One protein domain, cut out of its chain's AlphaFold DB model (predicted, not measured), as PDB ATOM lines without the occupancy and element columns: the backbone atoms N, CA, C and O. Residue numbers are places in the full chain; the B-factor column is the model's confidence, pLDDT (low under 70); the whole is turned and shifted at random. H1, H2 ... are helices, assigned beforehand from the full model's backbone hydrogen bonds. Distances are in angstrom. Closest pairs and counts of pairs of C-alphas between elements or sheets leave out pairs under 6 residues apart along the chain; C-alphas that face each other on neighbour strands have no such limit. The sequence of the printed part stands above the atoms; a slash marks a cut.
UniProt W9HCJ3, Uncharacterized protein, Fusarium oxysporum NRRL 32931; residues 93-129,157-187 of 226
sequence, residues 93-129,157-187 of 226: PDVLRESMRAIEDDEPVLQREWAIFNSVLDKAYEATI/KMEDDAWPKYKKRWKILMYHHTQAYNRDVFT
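What this domain is: This is residues 93 to 129 and 157 to 187 of the 226 residues of an uncharacterized protein of Fusarium oxysporum NRRL 32931 (UniProt W9HCJ3). Two long helices, H2 and H3, run opposite ways and cross as a narrow X with few contacts, while the small helix H1 is set off from both. Residues 93 to 98 of H1 and 179 to 187 of H3 stick out. The printed part has 68 residues, 55 of them in three named helices, H1, H2, H3 in chain order, with no named strand; its class is all helix, and it is loose, with a radius of gyration of the C-alphas of 13.9 A and spans of 44 by 28 by 20 A.

Where its parts are: Find C-alpha 93 at (45.453, -5.763, 8.837), where H1, residues 93 to 99, begins. H2, residues 108 to 129, runs 31.3 A. H3, residues 162 to 187, runs 38.0 A to C-alpha 187 at (37.449, 0.210, 33.082).

How they stand to each other: Look at Trp 114 and Lys 171, the closest C-alphas of H2 and H3, 6.9 A apart. There the helices touch, with residues 110 to 118 and 167 to 175 alone, at a steep tilt of 41 degrees. H1 is apart from H2 and H3. In H1, H2 and H3 every O i to N i+4 pair is within hydrogen-bond range.

The domain as a whole: The farthest C-alphas, Lys 157 and Thr 187, are 44.0 A apart. Residues 130 to 156 are cut out; C-alphas 129 and 157 are 6.2 A apart. The link H1 to H2 is short. Residues 99, 129, 157 to 158 and 183 to 187 have pLDDT under 70.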
ATOM      1  N   PRO A  93      46.610  -6.043   9.691       72.94
ATOM      2  CA  PRO A  93      45.453  -5.763   8.837       72.94
ATOM      3  C   PRO A  93      44.357  -6.826   8.908       72.94
ATOM      4  O   PRO A  93      43.170  -6.501   8.832       72.94
ATOM      5  N   ASP A  94      44.741  -8.092   9.067       73.38
ATOM      6  CA  ASP A  94      43.795  -9.199   9.173       73.38
ATOM      7  C   ASP A  94      43.052  -9.171  10.511       73.38
ATOM      8  O   ASP A  94      41.842  -9.374  10.530       73.38
ATOM      9  N   VAL A  95      43.724  -8.790  11.601       71.94
ATOM     10  CA  VAL A  95      43.090  -8.571  12.911       71.94
ATOM     11  C   VAL A  95      42.132  -7.386  12.855       71.94
ATOM     12  O   VAL A  95      41.009  -7.475  13.354       71.94
ATOM     13  N   LEU A  96      42.528  -6.286  12.205       71.94
ATOM     14  CA  LEU A  96      41.638  -5.145  11.990       71.94
ATOM     15  C   LEU A  96      40.401  -5.567  11.198       71.94
ATOM     16  O   LEU A  96      39.290  -5.240  11.608       71.94
ATOM     17  N   ARG A  97      40.572  -6.327  10.111       73.75
ATOM     18  CA  ARG A  97      39.470  -6.807   9.268       73.75
ATOM     19  C   ARG A  97      38.551  -7.775  10.008       73.75
ATOM     20  O   ARG A  97      37.339  -7.631   9.889       73.75
ATOM     21  N   GLU A  98      39.103  -8.705  10.777       73.88
ATOM     22  CA  GLU A  98      38.331  -9.658  11.582       73.88
ATOM     23  C   GLU A  98      37.571  -8.947  12.705       73.88
ATOM     24  O   GLU A  98      36.455  -9.322  13.060       73.88
ATOM     25  N   SER A  99      38.129  -7.848  13.219       68.94
ATOM     26  CA  SER A  99      37.451  -7.035  14.221       68.94
ATOM     27  C   SER A  99      36.234  -6.286  13.670       68.94
ATOM     28  O   SER A  99      35.378  -5.933  14.478       68.94
ATOM     29  N   MET A 100      36.117  -6.093  12.341       75.69
ATOM     30  CA  MET A 100      35.040  -5.352  11.651       75.69
ATOM     31  C   MET A 100      33.671  -6.053  11.702       75.69
ATOM     32  O   MET A 100      33.015  -6.256  10.674       75.69
ATOM     33  N   ARG A 101      33.203  -6.392  12.904       78.62
ATOM     34  CA  ARG A 101      31.845  -6.868  13.157       78.62
ATOM     35  C   ARG A 101      30.862  -5.719  12.930       78.62
ATOM     36  O   ARG A 101      31.071  -4.588  13.366       78.62
ATOM     37  N   ALA A 102      29.788  -6.008  12.202       78.38
ATOM     38  CA  ALA A 102      28.662  -5.093  12.067       78.38
ATOM     39  C   ALA A 102      27.659  -5.339  13.200       78.38
ATOM     40  O   ALA A 102      27.647  -6.416  13.782       78.38
ATOM     41  N   ILE A 103      26.785  -4.363  13.458       82.19
ATOM     42  CA  ILE A 103      25.675  -4.536  14.406       82.19
ATOM     43  C   ILE A 103      24.802  -5.716  13.946       82.19
ATOM     44  O   ILE A 103      24.278  -5.695  12.821       82.19
ATOM     45  N   GLU A 104      24.653  -6.708  14.818       84.31
ATOM     46  CA  GLU A 104      23.851  -7.918  14.613       84.31
ATOM     47  C   GLU A 104      22.427  -7.744  15.164       84.31
ATOM     48  O   GLU A 104      22.092  -6.739  15.801       84.31
ATOM     49  N   ASP A 105      21.523  -8.662  14.824       81.75
ATOM     50  CA  ASP A 105      20.092  -8.533  15.141       81.75
ATOM     51  C   ASP A 105      19.768  -8.810  16.619       81.75
ATOM     52  O   ASP A 105      18.709  -8.418  17.111       81.75
ATOM     53  N   ASP A 106      20.696  -9.430  17.345       84.50
ATOM     54  CA  ASP A 106      20.646  -9.685  18.785       84.50
ATOM     55  C   ASP A 106      20.978  -8.447  19.640       84.50
ATOM     56  O   ASP A 106      20.854  -8.486  20.865       84.50
ATOM     57  N   GLU A 107      21.333  -7.321  19.009       84.81
ATOM     58  CA  GLU A 107      21.720  -6.071  19.669       84.81
ATOM     59  C   GLU A 107      20.632  -4.982  19.515       84.81
ATOM     60  O   GLU A 107      20.791  -4.024  18.750       84.81
ATOM     61  N   PRO A 108      19.503  -5.058  20.250       84.00
ATOM     62  CA  PRO A 108      18.321  -4.229  19.988       84.00
ATOM     63  C   PRO A 108      18.546  -2.726  20.207       84.00
ATOM     64  O   PRO A 108      17.903  -1.900  19.554       84.00
ATOM     65  N   VAL A 109      19.451  -2.351  21.118       86.19
ATOM     66  CA  VAL A 109      19.800  -0.943  21.379       86.19
ATOM     67  C   VAL A 109      20.568  -0.363  20.193       86.19
ATOM     68  O   VAL A 109      20.142   0.640  19.622       86.19
ATOM     69  N   LEU A 110      21.628  -1.049  19.760       84.81
ATOM     70  CA  LEU A 110      22.437  -0.654  18.608       84.81
ATOM     71  C   LEU A 110      21.621  -0.665  17.310       84.81
ATOM     72  O   LEU A 110      21.780   0.224  16.479       84.81
ATOM     73  N   GLN A 111      20.691  -1.607  17.144       89.25
ATOM     74  CA  GLN A 111      19.771  -1.624  16.001       89.25
ATOM     75  C   GLN A 111      18.833  -0.410  15.997       89.25
ATOM     76  O   GLN A 111      18.575   0.172  14.943       89.25
ATOM     77  N   ARG A 112      18.349   0.030  17.168       88.12
ATOM     78  CA  ARG A 112      17.540   1.253  17.277       88.12
ATOM     79  C   ARG A 112      18.361   2.506  16.965       88.12
ATOM     80  O   ARG A 112      17.869   3.383  16.256       88.12
ATOM     81  N   GLU A 113      19.590   2.593  17.460       88.31
ATOM     82  CA  GLU A 113      20.505   3.696  17.145       88.31
ATOM     83  C   GLU A 113      20.847   3.730  15.654       88.31
ATOM     84  O   GLU A 113      20.740   4.779  15.013       88.31
ATOM     85  N   TRP A 114      21.154   2.566  15.077       91.88
ATOM     86  CA  TRP A 114      21.370   2.398  13.646       91.88
ATOM     87  C   TRP A 114      20.150   2.831  12.832       91.88
ATOM     88  O   TRP A 114      20.312   3.525  11.836       91.88
ATOM     89  N   ALA A 115      18.927   2.491  13.245       90.31
ATOM     90  CA  ALA A 115      17.716   2.890  12.526       90.31
ATOM     91  C   ALA A 115      17.553   4.420  12.458       90.31
ATOM     92  O   ALA A 115      17.222   4.964  11.400       90.31
ATOM     93  N   ILE A 116      17.828   5.121  13.564       90.69
ATOM     94  CA  ILE A 116      17.792   6.589  13.615       90.69
ATOM     95  C   ILE A 116      18.883   7.165  12.710       90.69
ATOM     96  O   ILE A 116      18.596   8.016  11.865       90.69
ATOM     97  N   PHE A 117      20.117   6.680  12.850       89.50
ATOM     98  CA  PHE A 117      21.252   7.153  12.064       89.50
ATOM     99  C   PHE A 117      21.062   6.900  10.563       89.50
ATOM    100  O   PHE A 117      21.243   7.807   9.755       89.50
ATOM    101  N   ASN A 118      20.600   5.707  10.185       92.00
ATOM    102  CA  ASN A 118      20.301   5.349   8.804       92.00
ATOM    103  C   ASN A 118      19.228   6.268   8.198       92.00
ATOM    104  O   ASN A 118      19.373   6.694   7.057       92.00
ATOM    105  N   SER A 119      18.193   6.643   8.960       91.06
ATOM    106  CA  SER A 119      17.194   7.612   8.488       91.06
ATOM    107  C   SER A 119      17.797   8.995   8.220       91.06
ATOM    108  O   SER A 119      17.403   9.665   7.266       91.06
ATOM    109  N   VAL A 120      18.754   9.432   9.044       92.12
ATOM    110  CA  VAL A 120      19.479  10.691   8.824       92.12
ATOM    111  C   VAL A 120      20.359  10.598   7.581       92.12
ATOM    112  O   VAL A 120      20.336  11.523   6.772       92.12
ATOM    113  N   LEU A 121      21.080   9.487   7.397       89.19
ATOM    114  CA  LEU A 121      21.879   9.236   6.197       89.19
ATOM    115  C   LEU A 121      21.025   9.293   4.927       89.19
ATOM    116  O   LEU A 121      21.404   9.977   3.983       89.19
ATOM    117  N   ASP A 122      19.866   8.631   4.918       88.31
ATOM    118  CA  ASP A 122      18.951   8.648   3.771       88.31
ATOM    119  C   ASP A 122      18.466  10.064   3.457       88.31
ATOM    120  O   ASP A 122      18.546  10.511   2.317       88.31
ATOM    121  N   LYS A 123      18.039  10.822   4.471       84.94
ATOM    122  CA  LYS A 123      17.607  12.216   4.276       84.94
ATOM    123  C   LYS A 123      18.733  13.118   3.778       84.94
ATOM    124  O   LYS A 123      18.476  14.013   2.977       84.94
ATOM    125  N   ALA A 124      19.957  12.913   4.261       82.25
ATOM    126  CA  ALA A 124      21.118  13.658   3.799       82.25
ATOM    127  C   ALA A 124      21.423  13.336   2.333       82.25
ATOM    128  O   ALA A 124      21.615  14.255   1.542       82.25
ATOM    129  N   TYR A 125      21.395  12.055   1.959       82.06
ATOM    130  CA  TYR A 125      21.617  11.623   0.584       82.06
ATOM    131  C   TYR A 125      20.571  12.206  -0.375       82.06
ATOM    132  O   TYR A 125      20.928  12.827  -1.377       82.06
ATOM    133  N   GLU A 126      19.289  12.140  -0.016       82.50
ATOM    134  CA  GLU A 126      18.214  12.771  -0.791       82.50
ATOM    135  C   GLU A 126      18.428  14.281  -0.958       82.50
ATOM    136  O   GLU A 126      18.295  14.816  -2.060       82.50
ATOM    137  N   ALA A 127      18.834  14.979   0.108       77.19
ATOM    138  CA  ALA A 127      19.132  16.407   0.030       77.19
ATOM    139  C   ALA A 127      20.317  16.703  -0.906       77.19
ATOM    140  O   ALA A 127      20.297  17.707  -1.617       77.19
ATOM    141  N   THR A 128      21.333  15.833  -0.940       70.94
ATOM    142  CA  THR A 128      22.481  15.986  -1.848       70.94
ATOM    143  C   THR A 128      22.124  15.724  -3.306       70.94
ATOM    144  O   THR A 128      22.609  16.448  -4.167       70.94
ATOM    145  N   ILE A 129      21.234  14.769  -3.594       67.44
ATOM    146  CA  ILE A 129      20.750  14.520  -4.961       67.44
ATOM    147  C   ILE A 129      19.902  15.696  -5.463       67.44
ATOM    148  O   ILE A 129      19.932  16.029  -6.646       67.44
ATOM    149  N   LYS A 157      24.988  11.598  -7.727       62.59
ATOM    150  CA  LYS A 157      24.374  10.268  -7.703       62.59
ATOM    151  C   LYS A 157      25.461   9.213  -7.568       62.59
ATOM    152  O   LYS A 157      26.283   9.041  -8.464       62.59
ATOM    153  N   MET A 158      25.428   8.496  -6.452       66.88
ATOM    154  CA  MET A 158      26.228   7.292  -6.279       66.88
ATOM    155  C   MET A 158      25.705   6.175  -7.188       66.88
ATOM    156  O   MET A 158      24.518   6.142  -7.511       66.88
ATOM    157  N   GLU A 159      26.585   5.248  -7.565       76.75
ATOM    158  CA  GLU A 159      26.177   3.979  -8.173       76.75
ATOM    159  C   GLU A 159      25.197   3.241  -7.240       76.75
ATOM    160  O   GLU A 159      25.292   3.347  -6.012       76.75
ATOM    161  N   ASP A 160      24.253   2.491  -7.813       73.69
ATOM    162  CA  ASP A 160      23.162   1.857  -7.057       73.69
ATOM    163  C   ASP A 160      23.669   0.919  -5.940       73.69
ATOM    164  O   ASP A 160      23.019   0.746  -4.905       73.69
ATOM    165  N   ASP A 161      24.857   0.336  -6.106       78.06
ATOM    166  CA  ASP A 161      25.503  -0.545  -5.134       78.06
ATOM    167  C   ASP A 161      26.434   0.192  -4.151       78.06
ATOM    168  O   ASP A 161      26.778  -0.351  -3.093       78.06
ATOM    169  N   ALA A 162      26.819   1.433  -4.447       79.38
ATOM    170  CA  ALA A 162      27.722   2.225  -3.625       79.38
ATOM    171  C   ALA A 162      27.042   2.713  -2.337       79.38
ATOM    172  O   ALA A 162      27.652   2.653  -1.266       79.38
ATOM    173  N   TRP A 163      25.764   3.102  -2.387       85.00
ATOM    174  CA  TRP A 163      25.032   3.569  -1.200       85.00
ATOM    175  C   TRP A 163      24.836   2.472  -0.128       85.00
ATOM    176  O   TRP A 163      25.177   2.703   1.041       85.00
ATOM    177  N   PRO A 164      24.404   1.240  -0.474       86.62
ATOM    178  CA  PRO A 164      24.385   0.121   0.472       86.62
ATOM    179  C   PRO A 164      25.768  -0.215   1.050       86.62
ATOM    180  O   PRO A 164      25.894  -0.462   2.255       86.62
ATOM    181  N   LYS A 165      26.826  -0.198   0.224       85.00
ATOM    182  CA  LYS A 165      28.211  -0.443   0.673       85.00
ATOM    183  C   LYS A 165      28.677   0.625   1.663       85.00
ATOM    184  O   LYS A 165      29.271   0.288   2.689       85.00
ATOM    185  N   TYR A 166      28.370   1.889   1.394       84.56
ATOM    186  CA  TYR A 166      28.677   3.017   2.267       84.56
ATOM    187  C   TYR A 166      27.989   2.880   3.631       84.56
ATOM    188  O   TYR A 166      28.649   2.919   4.673       84.56
ATOM    189  N   LYS A 167      26.680   2.603   3.643       88.94
ATOM    190  CA  LYS A 167      25.923   2.344   4.878       88.94
ATOM    191  C   LYS A 167      26.486   1.176   5.680       88.94
ATOM    192  O   LYS A 167      26.607   1.274   6.897       88.94
ATOM    193  N   LYS A 168      26.887   0.089   5.014       89.25
ATOM    194  CA  LYS A 168      27.512  -1.062   5.680       89.25
ATOM    195  C   LYS A 168      28.778  -0.660   6.444       89.25
ATOM    196  O   LYS A 168      28.976  -1.122   7.564       89.25
ATOM    197  N   ARG A 169      29.613   0.222   5.879       86.69
ATOM    198  CA  ARG A 169      30.816   0.736   6.562       86.69
ATOM    199  C   ARG A 169      30.466   1.578   7.783       86.69
ATOM    200  O   ARG A 169      31.057   1.371   8.837       86.69
ATOM    201  N   TRP A 170      29.467   2.449   7.683       88.69
ATOM    202  CA  TRP A 170      28.986   3.208   8.840       88.69
ATOM    203  C   TRP A 170      28.415   2.331   9.948       88.69
ATOM    204  O   TRP A 170      28.690   2.585  11.118       88.69
ATOM    205  N   LYS A 171      27.678   1.275   9.592       88.62
ATOM    206  CA  LYS A 171      27.129   0.317  10.562       88.62
ATOM    207  C   LYS A 171      28.241  -0.356  11.378       88.62
ATOM    208  O   LYS A 171      28.107  -0.500  12.587       88.62
ATOM    209  N   ILE A 172      29.355  -0.706  10.730       87.56
ATOM    210  CA  ILE A 172      30.561  -1.238  11.392       87.56
ATOM    211  C   ILE A 172      31.204  -0.173  12.295       87.56
ATOM    212  O   ILE A 172      31.493  -0.439  13.458       87.56
ATOM    213  N   LEU A 173      31.391   1.056  11.802       86.12
ATOM    214  CA  LEU A 173      31.998   2.135  12.594       86.12
ATOM    215  C   LEU A 173      31.193   2.467  13.856       86.12
ATOM    216  O   LEU A 173      31.782   2.661  14.917       86.12
ATOM    217  N   MET A 174      29.862   2.500  13.764       85.19
ATOM    218  CA  MET A 174      28.992   2.727  14.920       85.19
ATOM    219  C   MET A 174      29.126   1.626  15.971       85.19
ATOM    220  O   MET A 174      29.204   1.938  17.159       85.19
ATOM    221  N   TYR A 175      29.197   0.362  15.540       87.00
ATOM    222  CA  TYR A 175      29.462  -0.757  16.439       87.00
ATOM    223  C   TYR A 175      30.770  -0.521  17.202       87.00
ATOM    224  O   TYR A 175      30.767  -0.429  18.426       87.00
ATOM    225  N   HIS A 176      31.877  -0.297  16.492       82.00
ATOM    226  CA  HIS A 176      33.175  -0.075  17.129       82.00
ATOM    227  C   HIS A 176      33.220   1.143  18.046       82.00
ATOM    228  O   HIS A 176      33.776   1.052  19.138       82.00
ATOM    229  N   HIS A 177      32.637   2.267  17.627       81.06
ATOM    230  CA  HIS A 177      32.594   3.479  18.438       81.06
ATOM    231  C   HIS A 177      31.872   3.234  19.765       81.06
ATOM    232  O   HIS A 177      32.376   3.595  20.827       81.06
ATOM    233  N   THR A 178      30.728   2.552  19.709       79.62
ATOM    234  CA  THR A 178      29.922   2.247  20.894       79.62
ATOM    235  C   THR A 178      30.624   1.236  21.796       79.62
ATOM    236  O   THR A 178      30.656   1.411  23.011       79.62
ATOM    237  N   GLN A 179      31.267   0.216  21.222       76.62
ATOM    238  CA  GLN A 179      32.023  -0.764  22.001       76.62
ATOM    239  C   GLN A 179      33.278  -0.172  22.648       76.62
ATOM    240  O   GLN A 179      33.594  -0.533  23.780       76.62
ATOM    241  N   ALA A 180      33.977   0.744  21.973       74.50
ATOM    242  CA  ALA A 180      35.104   1.472  22.551       74.50
ATOM    243  C   ALA A 180      34.646   2.351  23.723       74.50
ATOM    244  O   ALA A 180      35.197   2.249  24.815       74.50
ATOM    245  N   TYR A 181      33.563   3.114  23.537       74.50
ATOM    246  CA  TYR A 181      32.968   3.921  24.602       74.50
ATOM    247  C   TYR A 181      32.562   3.069  25.813       74.50
ATOM    248  O   TYR A 181      32.917   3.379  26.948       74.50
ATOM    249  N   ASN A 182      31.877   1.947  25.580       70.56
ATOM    250  CA  ASN A 182      31.468   1.038  26.649       70.56
ATOM    251  C   ASN A 182      32.677   0.416  27.366       70.56
ATOM    252  O   ASN A 182      32.682   0.317  28.589       70.56
ATOM    253  N   ARG A 183      33.727   0.024  26.636       61.38
ATOM    254  CA  ARG A 183      34.951  -0.542  27.223       61.38
ATOM    255  C   ARG A 183      35.644   0.448  28.165       61.38
ATOM    256  O   ARG A 183      36.062   0.059  29.258       61.38
ATOM    257  N   ASP A 184      35.719   1.717  27.783       57.28
ATOM    258  CA  ASP A 184      36.357   2.758  28.594       57.28
ATOM    259  C   ASP A 184      35.513   3.109  29.836       57.28
ATOM    260  O   ASP A 184      36.049   3.302  30.927       57.28
ATOM    261  N   VAL A 185      34.180   3.076  29.724       51.28
ATOM    262  CA  VAL A 185      33.249   3.286  30.852       51.28
ATOM    263  C   VAL A 185      33.251   2.120  31.855       51.28
ATOM    264  O   VAL A 185      32.986   2.332  33.033       51.28
ATOM    265  N   PHE A 186      33.578   0.891  31.441       40.66
ATOM    266  CA  PHE A 186      33.673  -0.261  32.353       40.66
ATOM    267  C   PHE A 186      35.056  -0.436  33.003       40.66
ATOM    268  O   PHE A 186      35.167  -1.127  34.016       40.66
ATOM    269  N   THR A 187      36.107   0.193  32.464       46.75
ATOM    270  CA  THR A 187      37.449   0.210  33.082       46.75
ATOM    271  C   THR A 187      37.631   1.365  34.071       46.75
ATOM    272  O   THR A 187      38.391   1.236  35.032       46.75
TER     273      THR A 187